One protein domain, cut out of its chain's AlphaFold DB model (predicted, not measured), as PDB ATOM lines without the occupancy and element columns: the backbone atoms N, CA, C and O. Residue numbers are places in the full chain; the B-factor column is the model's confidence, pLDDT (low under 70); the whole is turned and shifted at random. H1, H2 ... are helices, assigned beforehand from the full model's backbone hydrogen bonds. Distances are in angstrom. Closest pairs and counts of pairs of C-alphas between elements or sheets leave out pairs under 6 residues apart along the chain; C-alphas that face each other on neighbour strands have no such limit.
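Overview. This is residues 336 to 419 of the 986 residues of an uncharacterized protein of Firmicutes bacterium CAG:170 (UniProt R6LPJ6). H4 and H5 form a helical hairpin, and H1, H2 and H3 form a loose U with its open end towards it; residues 350 to 362 stick out. The 84 printed residues include five named helices, H1 to H5, and no named strand: all helix. It is compact, radius of gyration of the C-alphas 13.1 A, spanning 36 by 30 by 23 A.

Arrangement. H1, residues 343 to 352, touches residues 406 to 410 alone of H5, residues 397 to 411, about perpendicular at 78 degrees; closest C-alphas Leu 343 and Gly 410, 6.1 A. H2, residues 354 to 358, and H3, residues 362 to 373, touch no helix. H4, residues 380 to 393, and H5 touch as a hairpin, opposite ways, a shallow tilt of 20 degrees; closest C-alphas Tyr 391 and Lys 400, 5.3 A. Every O i to N i+4 pair is within hydrogen-bond range in H1, H4 and H5, 6 of 8 in H3, 0 of 1 in H2, where O i to N i+3 has 2 of 2.

Along the chain. H1 begins at C-alpha 343 (284.125, 276.070, 246.359); H5, 20.5 A from first to last C-alpha, ends at C-alpha 411 (275.253, 279.760, 248.088).

Size, cuts and confidence. The printed part has no cut and no long link; residues 414 to 419 have pLDDT under 70.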
ATOM      1  N   GLY A 336     287.179 263.329 255.158       86.12
ATOM      2  CA  GLY A 336     287.309 264.101 256.388       86.12
ATOM      3  C   GLY A 336     288.025 265.431 256.197       86.12
ATOM      4  O   GLY A 336     287.985 266.046 255.132       86.12
ATOM      5  N   GLU A 337     288.669 265.884 257.268       87.69
ATOM      6  CA  GLU A 337     289.154 267.255 257.401       87.69
ATOM      7  C   GLU A 337     290.111 267.674 256.269       87.69
ATOM      8  O   GLU A 337     291.197 267.116 256.093       87.69
ATOM      9  N   GLY A 338     289.730 268.712 255.520       84.81
ATOM     10  CA  GLY A 338     290.539 269.266 254.436       84.81
ATOM     11  C   GLY A 338     290.535 268.446 253.140       84.81
ATOM     12  O   GLY A 338     291.394 268.690 252.279       84.81
ATOM     13  N   THR A 339     289.583 267.515 252.980       89.19
ATOM     14  CA  THR A 339     289.209 266.937 251.678       89.19
ATOM     15  C   THR A 339     288.715 268.036 250.735       89.19
ATOM     16  O   THR A 339     289.209 268.137 249.616       89.19
ATOM     17  N   LEU A 340     287.810 268.906 251.197       89.62
ATOM     18  CA  LEU A 340     287.389 270.095 250.451       89.62
ATOM     19  C   LEU A 340     288.258 271.290 250.861       89.62
ATOM     20  O   LEU A 340     288.467 271.531 252.052       89.62
ATOM     21  N   ARG A 341     288.765 272.060 249.889       88.81
ATOM     22  CA  ARG A 341     289.672 273.202 250.142       88.81
ATOM     23  C   ARG A 341     289.194 274.519 249.529       88.81
ATOM     24  O   ARG A 341     289.699 275.577 249.901       88.81
ATOM     25  N   SER A 342     288.216 274.458 248.631       88.62
ATOM     26  CA  SER A 342     287.586 275.591 247.967       88.62
ATOM     27  C   SER A 342     286.179 275.236 247.461       88.62
ATOM     28  O   SER A 342     285.817 274.064 247.350       88.62
ATOM     29  N   LEU A 343     285.400 276.255 247.076       86.06
ATOM     30  CA  LEU A 343     284.125 276.070 246.359       86.06
ATOM     31  C   LEU A 343     284.302 275.364 245.007       86.06
ATOM     32  O   LEU A 343     283.380 274.709 244.532       86.06
ATOM     33  N   GLU A 344     285.472 275.506 244.388       87.56
ATOM     34  CA  GLU A 344     285.791 274.902 243.095       87.56
ATOM     35  C   GLU A 344     286.021 273.386 243.227       87.56
ATOM     36  O   GLU A 344     285.617 272.633 242.347       87.56
ATOM     37  N   ASP A 345     286.563 272.914 244.356       89.38
ATOM     38  CA  ASP A 345     286.657 271.474 244.650       89.38
ATOM     39  C   ASP A 345     285.261 270.861 244.863       89.38
ATOM     40  O   ASP A 345     284.977 269.776 244.364       89.38
ATOM     41  N   LEU A 346     284.353 271.589 245.532       87.44
ATOM     42  CA  LEU A 346     282.944 271.193 245.669       87.44
ATOM     43  C   LEU A 346     282.207 271.204 244.314       87.44
ATOM     44  O   LEU A 346     281.370 270.337 244.066       87.44
ATOM     45  N   ARG A 347     282.527 272.158 243.423       88.44
ATOM     46  CA  ARG A 347     281.970 272.232 242.057       88.44
ATOM     47  C   ARG A 347     282.442 271.071 241.185       88.44
ATOM     48  O   ARG A 347     281.653 270.584 240.384       88.44
ATOM     49  N   ARG A 348     283.689 270.622 241.357       88.81
ATOM     50  CA  ARG A 348     284.235 269.436 240.677       88.81
ATOM     51  C   ARG A 348     283.607 268.156 241.194       88.81
ATOM     52  O   ARG A 348     283.032 267.443 240.390       88.81
ATOM     53  N   LEU A 349     283.558 267.955 242.512       88.81
ATOM     54  CA  LEU A 349     282.908 266.787 243.121       88.81
ATOM     55  C   LEU A 349     281.493 266.543 242.565       88.81
ATOM     56  O   LEU A 349     281.167 265.425 242.196       88.81
ATOM     57  N   LEU A 350     280.668 267.589 242.445       87.06
ATOM     58  CA  LEU A 350     279.300 267.475 241.912       87.06
ATOM     59  C   LEU A 350     279.189 267.475 240.375       87.06
ATOM     60  O   LEU A 350     278.088 267.300 239.852       87.06
ATOM     61  N   ALA A 351     280.295 267.679 239.658       85.88
ATOM     62  CA  ALA A 351     280.403 267.456 238.216       85.88
ATOM     63  C   ALA A 351     280.938 266.047 237.895       85.88
ATOM     64  O   ALA A 351     280.508 265.451 236.910       85.88
ATOM     65  N   ASP A 352     281.828 265.526 238.744       87.00
ATOM     66  CA  ASP A 352     282.369 264.168 238.695       87.00
ATOM     67  C   ASP A 352     281.313 263.135 239.154       87.00
ATOM     68  O   ASP A 352     281.214 262.062 238.564       87.00
ATOM     69  N   GLU A 353     280.462 263.493 240.129       87.56
ATOM     70  CA  GLU A 353     279.347 262.681 240.659       87.56
ATOM     71  C   GLU A 353     277.956 263.269 240.297       87.56
ATOM     72  O   GLU A 353     277.224 263.769 241.163       87.56
ATOM     73  N   PRO A 354     277.532 263.239 239.015       84.44
ATOM     74  CA  PRO A 354     276.229 263.767 238.594       84.44
ATOM     75  C   PRO A 354     275.042 262.931 239.107       84.44
ATOM     76  O   PRO A 354     273.918 263.427 239.180       84.44
ATOM     77  N   SER A 355     275.285 261.674 239.486       82.38
ATOM     78  CA  SER A 355     274.308 260.727 240.039       82.38
ATOM     79  C   SER A 355     273.639 261.251 241.317       82.38
ATOM     80  O   SER A 355     272.421 261.158 241.470       82.38
ATOM     81  N   TRP A 356     274.403 261.901 242.202       86.81
ATOM     82  CA  TRP A 356     273.900 262.428 243.475       86.81
ATOM     83  C   TRP A 356     272.840 263.519 243.280       86.81
ATOM     84  O   TRP A 356     272.000 263.726 244.156       86.81
ATOM     85  N   GLN A 357     272.831 264.190 242.121       82.31
ATOM     86  CA  GLN A 357     271.857 265.237 241.811       82.31
ATOM     87  C   GLN A 357     270.420 264.700 241.666       82.31
ATOM     88  O   GLN A 357     269.476 265.486 241.730       82.31
ATOM     89  N   GLN A 358     270.246 263.379 241.535       81.69
ATOM     90  CA  GLN A 358     268.947 262.693 241.514       81.69
ATOM     91  C   GLN A 358     268.299 262.562 242.908       81.69
ATOM     92  O   GLN A 358     267.127 262.205 243.007       81.69
ATOM     93  N   ILE A 359     269.041 262.828 243.991       88.88
ATOM     94  CA  ILE A 359     268.555 262.725 245.374       88.88
ATOM     95  C   ILE A 359     268.073 264.113 245.828       88.88
ATOM     96  O   ILE A 359     268.919 264.977 246.049       88.88
ATOM     97  N   PRO A 360     266.767 264.371 246.044       86.94
ATOM     98  CA  PRO A 360     266.264 265.735 246.272       86.94
ATOM     99  C   PRO A 360     266.966 266.492 247.413       86.94
ATOM    100  O   PRO A 360     267.275 267.678 247.293       86.94
ATOM    101  N   TRP A 361     267.309 265.779 248.490       89.38
ATOM    102  CA  TRP A 361     268.001 266.309 249.667       89.38
ATOM    103  C   TRP A 361     269.538 266.149 249.647       89.38
ATOM    104  O   TRP A 361     270.168 266.284 250.699       89.38
ATOM    105  N   TYR A 362     270.190 265.895 248.498       87.81
ATOM    106  CA  TYR A 362     271.662 265.741 248.441       87.81
ATOM    107  C   TYR A 362     272.406 266.951 249.025       87.81
ATOM    108  O   TYR A 362     273.426 266.815 249.705       87.81
ATOM    109  N   LYS A 363     271.852 268.151 248.812       87.00
ATOM    110  CA  LYS A 363     272.397 269.415 249.321       87.00
ATOM    111  C   LYS A 363     272.342 269.496 250.844       87.00
ATOM    112  O   LYS A 363     273.228 270.102 251.436       87.00
ATOM    113  N   GLU A 364     271.355 268.862 251.478       87.50
ATOM    114  CA  GLU A 364     271.257 268.774 252.939       87.50
ATOM    115  C   GLU A 364     272.314 267.830 253.513       87.50
ATOM    116  O   GLU A 364     272.974 268.183 254.488       87.50
ATOM    117  N   LEU A 365     272.515 266.662 252.882       87.44
ATOM    118  CA  LEU A 365     273.536 265.689 253.289       87.44
ATOM    119  C   LEU A 365     274.931 266.316 253.229       87.44
ATOM    120  O   LEU A 365     275.676 266.272 254.209       87.44
ATOM    121  N   LEU A 366     275.258 266.973 252.111       87.25
ATOM    122  CA  LEU A 366     276.527 267.681 251.966       87.25
ATOM    123  C   LEU A 366     276.636 268.870 252.928       87.25
ATOM    124  O   LEU A 366     277.673 269.012 253.568       87.25
ATOM    125  N   ARG A 367     275.584 269.685 253.111       86.56
ATOM    126  CA  ARG A 367     275.590 270.800 254.080       86.56
ATOM    127  C   ARG A 367     275.862 270.320 255.508       86.56
ATOM    128  O   ARG A 367     276.657 270.945 256.206       86.56
ATOM    129  N   ALA A 368     275.254 269.210 255.926       86.69
ATOM    130  CA  ALA A 368     275.496 268.604 257.234       86.69
ATOM    131  C   ALA A 368     276.923 268.033 257.370       86.69
ATOM    132  O   ALA A 368     277.500 268.083 258.454       86.69
ATOM    133  N   ALA A 369     277.508 267.533 256.276       87.50
ATOM    134  CA  ALA A 369     278.869 266.997 256.240       87.50
ATOM    135  C   ALA A 369     279.972 268.072 256.154       87.50
ATOM    136  O   ALA A 369     281.078 267.847 256.651       87.50
ATOM    137  N   LEU A 370     279.697 269.240 255.553       88.00
ATOM    138  CA  LEU A 370     280.682 270.308 255.308       88.00
ATOM    139  C   LEU A 370     281.589 270.623 256.520       88.00
ATOM    140  O   LEU A 370     282.804 270.669 256.319       88.00
ATOM    141  N   PRO A 371     281.092 270.778 257.767       85.50
ATOM    142  CA  PRO A 371     281.944 271.061 258.929       85.50
ATOM    143  C   PRO A 371     283.034 270.013 259.213       85.50
ATOM    144  O   PRO A 371     284.044 270.355 259.822       85.50
ATOM    145  N   GLY A 372     282.845 268.758 258.784       84.50
ATOM    146  CA  GLY A 372     283.839 267.684 258.899       84.50
ATOM    147  C   GLY A 372     284.768 267.545 257.687       84.50
ATOM    148  O   GLY A 372     285.847 266.974 257.819       84.50
ATOM    149  N   LEU A 373     284.371 268.074 256.524       89.38
ATOM    150  CA  LEU A 373     285.118 268.003 255.256       89.38
ATOM    151  C   LEU A 373     286.032 269.221 255.020       89.38
ATOM    152  O   LEU A 373     286.979 269.159 254.230       89.38
ATOM    153  N   LEU A 374     285.742 270.337 255.695       89.50
ATOM    154  CA  LEU A 374     286.521 271.577 255.673       89.50
ATOM    155  C   LEU A 374     287.859 271.444 256.437       89.50
ATOM    156  O   LEU A 374     287.992 270.579 257.305       89.50
ATOM    157  N   PRO A 375     288.866 272.299 256.168       89.44
ATOM    158  CA  PRO A 375     290.085 272.373 256.980       89.44
ATOM    159  C   PRO A 375     289.818 272.963 258.380       89.44
ATOM    160  O   PRO A 375     288.934 273.810 258.535       89.44
ATOM    161  N   LYS A 376     290.621 272.603 259.399       85.00
ATOM    162  CA  LYS A 376     290.470 273.141 260.771       85.00
ATOM    163  C   LYS A 376     290.342 274.669 260.805       85.00
ATOM    164  O   LYS A 376     291.186 275.389 260.273       85.00
ATOM    165  N   ASN A 377     289.335 275.146 261.536       82.50
ATOM    166  CA  ASN A 377     289.008 276.564 261.748       82.50
ATOM    167  C   ASN A 377     288.542 277.342 260.498       82.50
ATOM    168  O   ASN A 377     288.395 278.561 260.575       82.50
ATOM    169  N   VAL A 378     288.273 276.676 259.371       83.00
ATOM    170  CA  VAL A 378     287.668 277.296 258.183       83.00
ATOM    171  C   VAL A 378     286.152 277.108 258.226       83.00
ATOM    172  O   VAL A 378     285.670 275.985 258.343       83.00
ATOM    173  N   GLN A 379     285.388 278.195 258.106       83.88
ATOM    174  CA  GLN A 379     283.930 278.135 257.933       83.88
ATOM    175  C   GLN A 379     283.551 278.310 256.460       83.88
ATOM    176  O   GLN A 379     284.161 279.116 255.756       83.88
ATOM    177  N   PHE A 380     282.505 277.616 256.007       85.00
ATOM    178  CA  PHE A 380     282.019 277.700 254.623       85.00
ATOM    179  C   PHE A 380     281.591 279.124 254.218       85.00
ATOM    180  O   PHE A 380     281.855 279.556 253.098       85.00
ATOM    181  N   SER A 381     281.025 279.889 255.158       82.94
ATOM    182  CA  SER A 381     280.732 281.326 255.021       82.94
ATOM    183  C   SER A 381     281.932 282.123 254.501       82.94
ATOM    184  O   SER A 381     281.798 282.864 253.535       82.94
ATOM    185  N   SER A 382     283.134 281.883 255.041       84.19
ATOM    186  CA  SER A 382     284.354 282.591 254.620       84.19
ATOM    187  C   SER A 382     284.737 282.353 253.152       84.19
ATOM    188  O   SER A 382     285.373 283.208 252.535       84.19
ATOM    189  N   TRP A 383     284.327 281.224 252.561       86.62
ATOM    190  CA  TRP A 383     284.507 280.965 251.130       86.62
ATOM    191  C   TRP A 383     283.476 281.711 250.278       86.62
ATOM    192  O   TRP A 383     283.827 282.230 249.216       86.62
ATOM    193  N   LEU A 384     282.227 281.800 250.746       84.75
ATOM    194  CA  LEU A 384     281.177 282.590 250.100       84.75
ATOM    195  C   LEU A 384     281.519 284.085 250.137       84.75
ATOM    196  O   LEU A 384     281.424 284.754 249.109       84.75
ATOM    197  N   ASP A 385     282.013 284.585 251.272       83.31
ATOM    198  CA  ASP A 385     282.511 285.955 251.426       83.31
ATOM    199  C   ASP A 385     283.704 286.235 250.504       83.31
ATOM    200  O   ASP A 385     283.745 287.273 249.840       83.31
ATOM    201  N   ALA A 386     284.657 285.300 250.400       84.19
ATOM    202  CA  ALA A 386     285.797 285.425 249.491       84.19
ATOM    203  C   ALA A 386     285.361 285.468 248.015       84.19
ATOM    204  O   ALA A 386     285.851 286.310 247.259       84.19
ATOM    205  N   ALA A 387     284.412 284.620 247.604       83.50
ATOM    206  CA  ALA A 387     283.853 284.638 246.253       83.50
ATOM    207  C   ALA A 387     283.052 285.926 245.981       83.50
ATOM    208  O   ALA A 387     283.245 286.570 244.950       83.50
ATOM    209  N   ALA A 388     282.221 286.379 246.924       80.69
ATOM    210  CA  ALA A 388     281.479 287.634 246.811       80.69
ATOM    211  C   ALA A 388     282.406 288.867 246.771       80.69
ATOM    212  O   ALA A 388     282.124 289.832 246.056       80.69
ATOM    213  N   ALA A 389     283.530 288.843 247.494       82.50
ATOM    214  CA  ALA A 389     284.565 289.872 247.425       82.50
ATOM    215  C   ALA A 389     285.281 289.863 246.065       82.50
ATOM    216  O   ALA A 389     285.417 290.918 245.444       82.50
ATOM    217  N   GLN A 390     285.668 288.690 245.553       82.31
ATOM    218  CA  GLN A 390     286.249 288.558 244.213       82.31
ATOM    219  C   GLN A 390     285.273 289.020 243.116       82.31
ATOM    220  O   GLN A 390     285.682 289.752 242.221       82.31
ATOM    221  N   TYR A 391     283.974 288.712 243.219       81.69
ATOM    222  CA  TYR A 391     282.943 289.198 242.287       81.69
ATOM    223  C   TYR A 391     282.825 290.733 242.278       81.69
ATOM    224  O   TYR A 391     282.641 291.350 241.225       81.69
ATOM    225  N   LYS A 392     282.949 291.367 243.452       80.19
ATOM    226  CA  LYS A 392     282.937 292.833 243.603       80.19
ATOM    227  C   LYS A 392     284.220 293.491 243.077       80.19
ATOM    228  O   LYS A 392     284.151 294.631 242.625       80.19
ATOM    229  N   LEU A 393     285.355 292.788 243.115       82.94
ATOM    230  CA  LEU A 393     286.669 293.272 242.667       82.94
ATOM    231  C   LEU A 393     287.002 292.934 241.200       82.94
ATOM    232  O   LEU A 393     287.908 293.542 240.634       82.94
ATOM    233  N   ALA A 394     286.292 291.989 240.576       81.25
ATOM    234  CA  ALA A 394     286.508 291.593 239.186       81.25
ATOM    235  C   ALA A 394     286.179 292.741 238.212       81.25
ATOM    236  O   ALA A 394     285.046 293.232 238.161       81.25
ATOM    237  N   ALA A 395     287.190 293.160 237.443       75.12
ATOM    238  CA  ALA A 395     287.107 294.280 236.506       75.12
ATOM    239  C   ALA A 395     286.659 293.856 235.094       75.12
ATOM    240  O   ALA A 395     285.994 294.628 234.406       75.12
ATOM    241  N   ASP A 396     287.001 292.640 234.666       85.31
ATOM    242  CA  ASP A 396     286.573 292.046 233.401       85.31
ATOM    243  C   ASP A 396     285.282 291.223 233.564       85.31
ATOM    244  O   ASP A 396     285.017 290.625 234.611       85.31
ATOM    245  N   SER A 397     284.459 291.179 232.514       77.94
ATOM    246  CA  SER A 397     283.150 290.517 232.563       77.94
ATOM    247  C   SER A 397     283.236 288.991 232.645       77.94
ATOM    248  O   SER A 397     282.331 288.370 233.199       77.94
ATOM    249  N   GLU A 398     284.307 288.373 232.138       79.69
ATOM    250  CA  GLU A 398     284.444 286.914 232.103       79.69
ATOM    251  C   GLU A 398     284.812 286.343 233.478       79.69
ATOM    252  O   GLU A 398     284.153 285.419 233.958       79.69
ATOM    253  N   THR A 399     285.796 286.931 234.162       78.38
ATOM    254  CA  THR A 399     286.137 286.583 235.550       78.38
ATOM    255  C   THR A 399     284.975 286.912 236.475       78.38
ATOM    256  O   THR A 399     284.601 286.084 237.305       78.38
ATOM    257  N   LYS A 400     284.324 288.070 236.289       79.12
ATOM    258  CA  LYS A 400     283.133 288.435 237.066       79.12
ATOM    259  C   LYS A 400     281.994 287.427 236.887       79.12
ATOM    260  O   LYS A 400     281.382 287.034 237.876       79.12
ATOM    261  N   LYS A 401     281.761 286.936 235.666       78.62
ATOM    262  CA  LYS A 401     280.807 285.851 235.400       78.62
ATOM    263  C   LYS A 401     281.219 284.548 236.096       78.62
ATOM    264  O   LYS A 401     280.426 284.009 236.858       78.62
ATOM    265  N   LYS A 402     282.454 284.070 235.897       81.94
ATOM    266  CA  LYS A 402     282.953 282.806 236.482       81.94
ATOM    267  C   LYS A 402     282.878 282.789 238.011       81.94
ATOM    268  O   LYS A 402     282.420 281.807 238.590       81.94
ATOM    269  N   VAL A 403     283.281 283.881 238.663       81.81
ATOM    270  CA  VAL A 403     283.199 284.020 240.125       81.81
ATOM    271  C   VAL A 403     281.746 284.173 240.594       81.81
ATOM    272  O   VAL A 403     281.388 283.626 241.633       81.81
ATOM    273  N   GLY A 404     280.887 284.850 239.823       79.75
ATOM    274  CA  GLY A 404     279.451 284.954 240.107       79.75
ATOM    275  C   GLY A 404     278.732 283.602 240.058       79.75
ATOM    276  O   GLY A 404     277.987 283.277 240.979       79.75
ATOM    277  N   GLU A 405     279.019 282.781 239.042       82.88
ATOM    278  CA  GLU A 405     278.546 281.392 238.953       82.88
ATOM    279  C   GLU A 405     279.039 280.549 240.140       82.88
ATOM    280  O   GLU A 405     278.262 279.794 240.721       82.88
ATOM    281  N   LEU A 406     280.314 280.683 240.527       83.00
ATOM    282  CA  LEU A 406     280.888 279.927 241.646       83.00
ATOM    283  C   LEU A 406     280.285 280.342 243.001       83.00
ATOM    284  O   LEU A 406     280.020 279.480 243.839       83.00
ATOM    285  N   TYR A 407     280.013 281.638 243.199       83.38
ATOM    286  CA  TYR A 407     279.276 282.133 244.364       83.38
ATOM    287  C   TYR A 407     277.837 281.596 244.386       83.38
ATOM    288  O   TYR A 407     277.421 281.048 245.403       83.38
ATOM    289  N   GLN A 408     277.092 281.678 243.275       79.00
ATOM    290  CA  GLN A 408     275.722 281.150 243.195       79.00
ATOM    291  C   GLN A 408     275.644 279.631 243.376       79.00
ATOM    292  O   GLN A 408     274.671 279.131 243.935       79.00
ATOM    293  N   PHE A 409     276.649 278.885 242.917       85.06
ATOM    294  CA  PHE A 409     276.776 277.459 243.200       85.06
ATOM    295  C   PHE A 409     276.991 277.218 244.703       85.06
ATOM    296  O   PHE A 409     276.232 276.475 245.322       85.06
ATOM    297  N   GLY A 410     277.966 277.903 245.311       83.19
ATOM    298  CA  GLY A 410     278.269 277.779 246.738       83.19
ATOM    299  C   GLY A 410     277.106 278.178 247.651       83.19
ATOM    300  O   GLY A 410     276.842 277.498 248.642       83.19
ATOM    301  N   ALA A 411     276.373 279.239 247.304       81.88
ATOM    302  CA  ALA A 411     275.253 279.760 248.088       81.88
ATOM    303  C   ALA A 411     274.152 278.712 248.338       81.88
ATOM    304  O   ALA A 411     273.516 278.738 249.385       81.88
ATOM    305  N   GLN A 412     273.991 277.723 247.450       81.00
ATOM    306  CA  GLN A 412     273.023 276.626 247.614       81.00
ATOM    307  C   GLN A 412     273.302 275.747 248.847       81.00
ATOM    308  O   GLN A 412     272.411 275.041 249.324       81.00
ATOM    309  N   PHE A 413     274.523 275.790 249.384       80.31
ATOM    310  CA  PHE A 413     274.948 275.018 250.551       80.31
ATOM    311  C   PHE A 413     275.085 275.872 251.821       80.31
ATOM    312  O   PHE A 413     275.125 275.299 252.906       80.31
ATOM    313  N   GLY A 414     275.110 277.205 251.721       64.88
ATOM    314  CA  GLY A 414     275.232 278.121 252.865       64.88
ATOM    315  C   GLY A 414     273.899 278.679 253.378       64.88
ATOM    316  O   GLY A 414     272.854 278.483 252.768       64.88
ATOM    317  N   GLU A 415     273.958 279.409 254.495       54.19
ATOM    318  CA  GLU A 415     272.821 280.156 255.078       54.19
ATOM    319  C   GLU A 415     272.893 281.674 254.794       54.19
ATOM    320  O   GLU A 415     271.965 282.420 255.095       54.19
ATOM    321  N   THR A 416     274.005 282.154 254.228       47.59
ATOM    322  CA  THR A 416     274.285 283.580 254.006       47.59
ATOM    323  C   THR A 416     273.941 284.033 252.589       47.59
ATOM    324  O   THR A 416     274.802 284.061 251.702       47.59
ATOM    325  N   ASP A 417     272.694 284.458 252.404       46.75
ATOM    326  CA  ASP A 417     272.301 285.330 251.295       46.75
ATOM    327  C   ASP A 417     273.040 286.679 251.403       46.75
ATOM    328  O   ASP A 417     273.068 287.298 252.471       46.75
ATOM    329  N   VAL A 418     273.643 287.158 250.308       48.28
ATOM    330  CA  VAL A 418     274.280 288.487 250.245       48.28
ATOM    331  C   VAL A 418     273.378 289.421 249.427       48.28
ATOM    332  O   VAL A 418     273.349 289.298 248.196       48.28
ATOM    333  N   PRO A 419     272.661 290.374 250.063       39.72
ATOM    334  CA  PRO A 419     271.666 291.200 249.381       39.72
ATOM    335  C   PRO A 419     272.209 291.912 248.136       39.72
ATOM    336  O   PRO A 419     273.305 292.481 248.149       39.72
TER     337      PRO A 419